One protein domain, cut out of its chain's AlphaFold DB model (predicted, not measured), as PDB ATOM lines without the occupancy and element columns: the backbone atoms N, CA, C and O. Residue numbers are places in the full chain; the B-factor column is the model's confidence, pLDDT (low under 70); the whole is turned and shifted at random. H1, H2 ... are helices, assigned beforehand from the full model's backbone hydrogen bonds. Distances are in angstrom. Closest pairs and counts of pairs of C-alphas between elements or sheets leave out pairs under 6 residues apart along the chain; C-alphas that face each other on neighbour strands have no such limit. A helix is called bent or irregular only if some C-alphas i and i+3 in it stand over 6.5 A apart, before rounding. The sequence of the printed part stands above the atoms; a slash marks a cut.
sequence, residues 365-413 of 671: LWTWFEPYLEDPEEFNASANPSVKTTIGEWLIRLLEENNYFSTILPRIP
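This is residues 365 to 413 of the 671 residues of an uncharacterized protein of Bremia lactucae (UniProt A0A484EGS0). With little regular structure, this is a flat hairpin of two short helices, H2 and H1, and two long unnamed stretches. Residues 373 to 390 loop out between the helices, and the tail, residues 401 to 413, turns back on the side of H2 away from H1. The printed part has 49 residues, 18 in named elements, H1 then H2, with no named strand; the class is all helix. It is only just compact, close to loose, with a radius of gyration of the C-alphas of 11.6 A and spans of 34 by 27 by 11 A.

H2, residues 391 to 400, runs 14.3 A from C-alpha 391 at (-51.308, 20.980, 24.959). H1, residues 365 to 372, runs 12.4 A from C-alpha 365 at (-47.129, 5.413, 20.609); it is only just irregular, with C-alphas 368 and 371 6.9 A apart.

H2 and H1 form a helical hairpin and touch, closest at the C-alphas of Gly 392 and Tyr 372, 5.8 A apart. They run opposite ways at a shallow tilt of 25 degrees. In H2 every O i to N i+4 pair is within hydrogen-bond range; in H1 1 of 4 is, beside 3 of 5 O i to N i+3 pairs. Residues 378 to 379 pair antiparallel with 389 to 390, and 403 to 404 with 407 to 408.

The farthest C-alphas, of Ser 386 and Pro 413, are 34.3 A apart. The printed part has no cut, and the link from H1 to H2 is long. Mean pLDDT of the printed part is 80.6; no printed residue is under 70.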
ATOM      1  N   LEU A 365     -47.432   4.078  20.054       77.56
ATOM      2  CA  LEU A 365     -47.129   5.413  20.609       77.56
ATOM      3  C   LEU A 365     -47.994   6.511  19.965       77.56
ATOM      4  O   LEU A 365     -48.492   7.386  20.657       77.56
ATOM      5  N   TRP A 366     -48.238   6.440  18.655       79.38
ATOM      6  CA  TRP A 366     -49.112   7.390  17.962       79.38
ATOM      7  C   TRP A 366     -50.542   7.420  18.524       79.38
ATOM      8  O   TRP A 366     -51.074   8.498  18.755       79.38
ATOM      9  N   THR A 367     -51.140   6.256  18.790       78.56
ATOM     10  CA  THR A 367     -52.550   6.140  19.210       78.56
ATOM     11  C   THR A 367     -52.821   6.788  20.569       78.56
ATOM     12  O   THR A 367     -53.938   7.220  20.836       78.56
ATOM     13  N   TRP A 368     -51.803   6.882  21.428       81.94
ATOM     14  CA  TRP A 368     -51.928   7.507  22.746       81.94
ATOM     15  C   TRP A 368     -51.882   9.029  22.672       81.94
ATOM     16  O   TRP A 368     -52.523   9.697  23.475       81.94
ATOM     17  N   PHE A 369     -51.117   9.576  21.726       82.75
ATOM     18  CA  PHE A 369     -50.907  11.016  21.596       82.75
ATOM     19  C   PHE A 369     -51.907  11.657  20.631       82.75
ATOM     20  O   PHE A 369     -52.326  12.784  20.871       82.75
ATOM     21  N   GLU A 370     -52.320  10.938  19.582       82.12
ATOM     22  CA  GLU A 370     -53.227  11.405  18.525       82.12
ATOM     23  C   GLU A 370     -54.487  12.127  19.035       82.12
ATOM     24  O   GLU A 370     -54.738  13.230  18.543       82.12
ATOM     25  N   PRO A 371     -55.224  11.626  20.050       82.81
ATOM     26  CA  PRO A 371     -56.419  12.307  20.557       82.81
ATOM     27  C   PRO A 371     -56.147  13.694  21.160       82.81
ATOM     28  O   PRO A 371     -57.051  14.521  21.218       82.81
ATOM     29  N   TYR A 372     -54.914  13.952  21.604       84.31
ATOM     30  CA  TYR A 372     -54.523  15.166  22.326       84.31
ATOM     31  C   TYR A 372     -53.744  16.168  21.456       84.31
ATOM     32  O   TYR A 372     -53.451  17.277  21.897       84.31
ATOM     33  N   LEU A 373     -53.411  15.825  20.202       82.00
ATOM     34  CA  LEU A 373     -52.649  16.706  19.297       82.00
ATOM     35  C   LEU A 373     -53.432  17.953  18.844       82.00
ATOM     36  O   LEU A 373     -52.844  18.922  18.349       82.00
ATOM     37  N   GLU A 374     -54.754  17.934  18.997       77.62
ATOM     38  CA  GLU A 374     -55.653  19.047  18.674       77.62
ATOM     39  C   GLU A 374     -56.244  19.723  19.921       77.62
ATOM     40  O   GLU A 374     -57.091  20.603  19.783       77.62
ATOM     41  N   ASP A 375     -55.771  19.366  21.121       81.88
ATOM     42  CA  ASP A 375     -56.269  19.926  22.376       81.88
ATOM     43  C   ASP A 375     -55.954  21.439  22.484       81.88
ATOM     44  O   ASP A 375     -54.773  21.824  22.430       81.88
ATOM     45  N   PRO A 376     -56.983  22.309  22.599       81.56
ATOM     46  CA  PRO A 376     -56.818  23.758  22.672       81.56
ATOM     47  C   PRO A 376     -56.454  24.274  24.074       81.56
ATOM     48  O   PRO A 376     -56.277  25.484  24.221       81.56
ATOM     49  N   GLU A 377     -56.362  23.421  25.101       86.69
ATOM     50  CA  GLU A 377     -56.054  23.856  26.466       86.69
ATOM     51  C   GLU A 377     -54.670  24.529  26.540       86.69
ATOM     52  O   GLU A 377     -53.644  23.955  26.170       86.69
ATOM     53  N   GLU A 378     -54.640  25.784  26.998       85.94
ATOM     54  CA  GLU A 378     -53.410  26.563  27.157       85.94
ATOM     55  C   GLU A 378     -52.800  26.352  28.541       85.94
ATOM     56  O   GLU A 378     -53.460  26.533  29.565       85.94
ATOM     57  N   PHE A 379     -51.495  26.093  28.583       85.31
ATOM     58  CA  PHE A 379     -50.751  26.024  29.834       85.31
ATOM     59  C   PHE A 379     -49.349  26.629  29.697       85.31
ATOM     60  O   PHE A 379     -48.834  26.880  28.601       85.31
ATOM     61  N   ASN A 380     -48.716  26.883  30.842       82.12
ATOM     62  CA  ASN A 380     -47.357  27.408  30.898       82.12
ATOM     63  C   ASN A 380     -46.357  26.246  30.947       82.12
ATOM     64  O   ASN A 380     -46.065  25.717  32.016       82.12
ATOM     65  N   ALA A 381     -45.803  25.871  29.792       75.88
ATOM     66  CA  ALA A 381     -44.803  24.802  29.690       75.88
ATOM     67  C   ALA A 381     -43.384  25.224  30.127       75.88
ATOM     68  O   ALA A 381     -42.491  24.385  30.213       75.88
ATOM     69  N   SER A 382     -43.143  26.519  30.362       74.38
ATOM     70  CA  SER A 382     -41.832  27.062  30.739       74.38
ATOM     71  C   SER A 382     -41.929  27.972  31.963       74.38
ATOM     72  O   SER A 382     -42.983  28.541  32.235       74.38
ATOM     73  N   ALA A 383     -40.807  28.172  32.662       74.06
ATOM     74  CA  ALA A 383     -40.717  29.078  33.813       74.06
ATOM     75  C   ALA A 383     -41.031  30.552  33.474       74.06
ATOM     76  O   ALA A 383     -41.210  31.363  34.379       74.06
ATOM     77  N   ASN A 384     -41.103  30.904  32.184       71.44
ATOM     78  CA  ASN A 384     -41.521  32.222  31.730       71.44
ATOM     79  C   ASN A 384     -43.052  32.250  31.557       71.44
ATOM     80  O   ASN A 384     -43.558  31.657  30.601       71.44
ATOM     81  N   PRO A 385     -43.801  32.986  32.401       71.19
ATOM     82  CA  PRO A 385     -45.267  33.048  32.339       71.19
ATOM     83  C   PRO A 385     -45.810  33.791  31.105       71.19
ATOM     84  O   PRO A 385     -47.019  33.899  30.926       71.19
ATOM     85  N   SER A 386     -44.929  34.334  30.260       71.12
ATOM     86  CA  SER A 386     -45.267  35.049  29.027       71.12
ATOM     87  C   SER A 386     -45.417  34.146  27.797       71.12
ATOM     88  O   SER A 386     -45.938  34.609  26.784       71.12
ATOM     89  N   VAL A 387     -44.979  32.881  27.858       72.62
ATOM     90  CA  VAL A 387     -45.087  31.922  26.746       72.62
ATOM     91  C   VAL A 387     -46.144  30.878  27.096       72.62
ATOM     92  O   VAL A 387     -45.844  29.876  27.742       72.62
ATOM     93  N   LYS A 388     -47.382  31.129  26.666       76.94
ATOM     94  CA  LYS A 388     -48.454  30.130  26.703       76.94
ATOM     95  C   LYS A 388     -48.341  29.221  25.483       76.94
ATOM     96  O   LYS A 388     -48.130  29.710  24.374       76.94
ATOM     97  N   THR A 389     -48.464  27.916  25.689       82.62
ATOM     98  CA  THR A 389     -48.526  26.910  24.618       82.62
ATOM     99  C   THR A 389     -49.765  26.058  24.818       82.62
ATOM    100  O   THR A 389     -50.113  25.759  25.961       82.62
ATOM    101  N   THR A 390     -50.413  25.642  23.732       87.25
ATOM    102  CA  THR A 390     -51.485  24.646  23.825       87.25
ATOM    103  C   THR A 390     -50.903  23.264  24.113       87.25
ATOM    104  O   THR A 390     -49.754  22.985  23.745       87.25
ATOM    105  N   ILE A 391     -51.679  22.389  24.755       84.38
ATOM    106  CA  ILE A 391     -51.308  20.980  24.959       84.38
ATOM    107  C   ILE A 391     -50.956  20.328  23.616       84.38
ATOM    108  O   ILE A 391     -49.898  19.706  23.503       84.38
ATOM    109  N   GLY A 392     -51.758  20.559  22.572       84.00
ATOM    110  CA  GLY A 392     -51.485  20.031  21.234       84.00
ATOM    111  C   GLY A 392     -50.144  20.493  20.647       84.00
ATOM    112  O   GLY A 392     -49.349  19.672  20.192       84.00
ATOM    113  N   GLU A 393     -49.832  21.794  20.684       82.62
ATOM    114  CA  GLU A 393     -48.548  22.312  20.179       82.62
ATOM    115  C   GLU A 393     -47.351  21.823  20.995       82.62
ATOM    116  O   GLU A 393     -46.277  21.560  20.445       82.62
ATOM    117  N   TRP A 394     -47.532  21.694  22.307       87.31
ATOM    118  CA  TRP A 394     -46.516  21.156  23.196       87.31
ATOM    119  C   TRP A 394     -46.202  19.689  22.872       87.31
ATOM    120  O   TRP A 394     -45.028  19.339  22.744       87.31
ATOM    121  N   LEU A 395     -47.223  18.855  22.653       86.00
ATOM    122  CA  LEU A 395     -47.057  17.450  22.273       86.00
ATOM    123  C   LEU A 395     -46.393  17.282  20.902       86.00
ATOM    124  O   LEU A 395     -45.536  16.412  20.745       86.00
ATOM    125  N   ILE A 396     -46.729  18.128  19.922       84.00
ATOM    126  CA  ILE A 396     -46.073  18.116  18.604       84.00
ATOM    127  C   ILE A 396     -44.571  18.378  18.758       84.00
ATOM    128  O   ILE A 396     -43.764  17.618  18.224       84.00
ATOM    129  N   ARG A 397     -44.179  19.395  19.542       83.06
ATOM    130  CA  ARG A 397     -42.757  19.672  19.820       83.06
ATOM    131  C   ARG A 397     -42.084  18.533  20.575       83.06
ATOM    132  O   ARG A 397     -40.945  18.209  20.268       83.06
ATOM    133  N   LEU A 398     -42.786  17.901  21.515       85.75
ATOM    134  CA  LEU A 398     -42.273  16.758  22.273       85.75
ATOM    135  C   LEU A 398     -41.974  15.543  21.376       85.75
ATOM    136  O   LEU A 398     -41.036  14.799  21.650       85.75
ATOM    137  N   LEU A 399     -42.764  15.338  20.318       83.00
ATOM    138  CA  LEU A 399     -42.585  14.243  19.357       83.00
ATOM    139  C   LEU A 399     -41.593  14.575  18.227       83.00
ATOM    140  O   LEU A 399     -41.026  13.661  17.628       83.00
ATOM    141  N   GLU A 400     -41.395  15.856  17.908       79.75
ATOM    142  CA  GLU A 400     -40.513  16.310  16.825       79.75
ATOM    143  C   GLU A 400     -39.084  16.626  17.301       79.75
ATOM    144  O   GLU A 400     -38.111  16.348  16.590       79.75
ATOM    145  N   GLU A 401     -38.939  17.192  18.501       80.50
ATOM    146  CA  GLU A 401     -37.661  17.630  19.055       80.50
ATOM    147  C   GLU A 401     -37.058  16.568  19.986       80.50
ATOM    148  O   GLU A 401     -37.663  16.121  20.953       80.50
ATOM    149  N   ASN A 402     -35.793  16.211  19.751       77.31
ATOM    150  CA  ASN A 402     -35.051  15.294  20.631       77.31
ATOM    151  C   ASN A 402     -34.613  15.940  21.958       77.31
ATOM    152  O   ASN A 402     -34.050  15.268  22.823       77.31
ATOM    153  N   ASN A 403     -34.830  17.245  22.102       78.19
ATOM    154  CA  ASN A 403     -34.476  18.008  23.284       78.19
ATOM    155  C   ASN A 403     -35.747  18.605  23.870       78.19
ATOM    156  O   ASN A 403     -36.441  19.364  23.204       78.19
ATOM    157  N   TYR A 404     -36.000  18.323  25.139       81.19
ATOM    158  CA  TYR A 404     -36.997  19.034  25.913       81.19
ATOM    159  C   TYR A 404     -36.286  20.067  26.784       81.19
ATOM    160  O   TYR A 404     -35.676  19.736  27.806       81.19
ATOM    161  N   PHE A 405     -36.299  21.325  26.338       80.25
ATOM    162  CA  PHE A 405     -35.503  22.409  26.921       80.25
ATOM    163  C   PHE A 405     -34.009  22.034  27.044       80.25
ATOM    164  O   PHE A 405     -33.327  21.888  26.031       80.25
ATOM    165  N   SER A 406     -33.480  21.890  28.264       76.50
ATOM    166  CA  SER A 406     -32.085  21.511  28.538       76.50
ATOM    167  C   SER A 406     -31.869  20.001  28.689       76.50
ATOM    168  O   SER A 406     -30.735  19.566  28.891       76.50
ATOM    169  N   THR A 407     -32.932  19.199  28.599       78.56
ATOM    170  CA  THR A 407     -32.886  17.741  28.769       78.56
ATOM    171  C   THR A 407     -32.976  17.031  27.424       78.56
ATOM    172  O   THR A 407     -33.784  17.389  26.573       78.56
ATOM    173  N   ILE A 408     -32.127  16.025  27.215       82.75
ATOM    174  CA  ILE A 408     -32.156  15.189  26.009       82.75
ATOM    175  C   ILE A 408     -33.157  14.060  26.257       82.75
ATOM    176  O   ILE A 408     -33.006  13.308  27.223       82.75
ATOM    177  N   LEU A 409     -34.166  13.942  25.395       80.44
ATOM    178  CA  LEU A 409     -35.169  12.884  25.484       80.44
ATOM    179  C   LEU A 409     -34.610  11.543  24.968       80.44
ATOM    180  O   LEU A 409     -33.706  11.524  24.122       80.44
ATOM    181  N   PRO A 410     -35.145  10.399  25.438       80.94
ATOM    182  CA  PRO A 410     -34.844   9.095  24.857       80.94
ATOM    183  C   PRO A 410     -35.149   9.076  23.353       80.94
ATOM    184  O   PRO A 410     -36.222   9.494  22.924       80.94
ATOM    185  N   ARG A 411     -34.214   8.569  22.542       77.62
ATOM    186  CA  ARG A 411     -34.388   8.534  21.084       77.62
ATOM    187  C   ARG A 411     -35.436   7.505  20.678       77.62
ATOM    188  O   ARG A 411     -35.271   6.314  20.942       77.62
ATOM    189  N   ILE A 412     -36.457   7.968  19.963       80.69
ATOM    190  CA  ILE A 412     -37.439   7.113  19.294       80.69
ATOM    191  C   ILE A 412     -36.724   6.339  18.165       80.69
ATOM    192  O   ILE A 412     -35.925   6.930  17.433       80.69
ATOM    193  N   PRO A 413     -36.960   5.024  17.991       83.25
ATOM    194  CA  PRO A 413     -36.432   4.278  16.855       83.25
ATOM    195  C   PRO A 413     -36.802   4.947  15.527       83.25
ATOM    196  O   PRO A 413     -37.970   5.237  15.279       83.25
TER     197      PRO A 413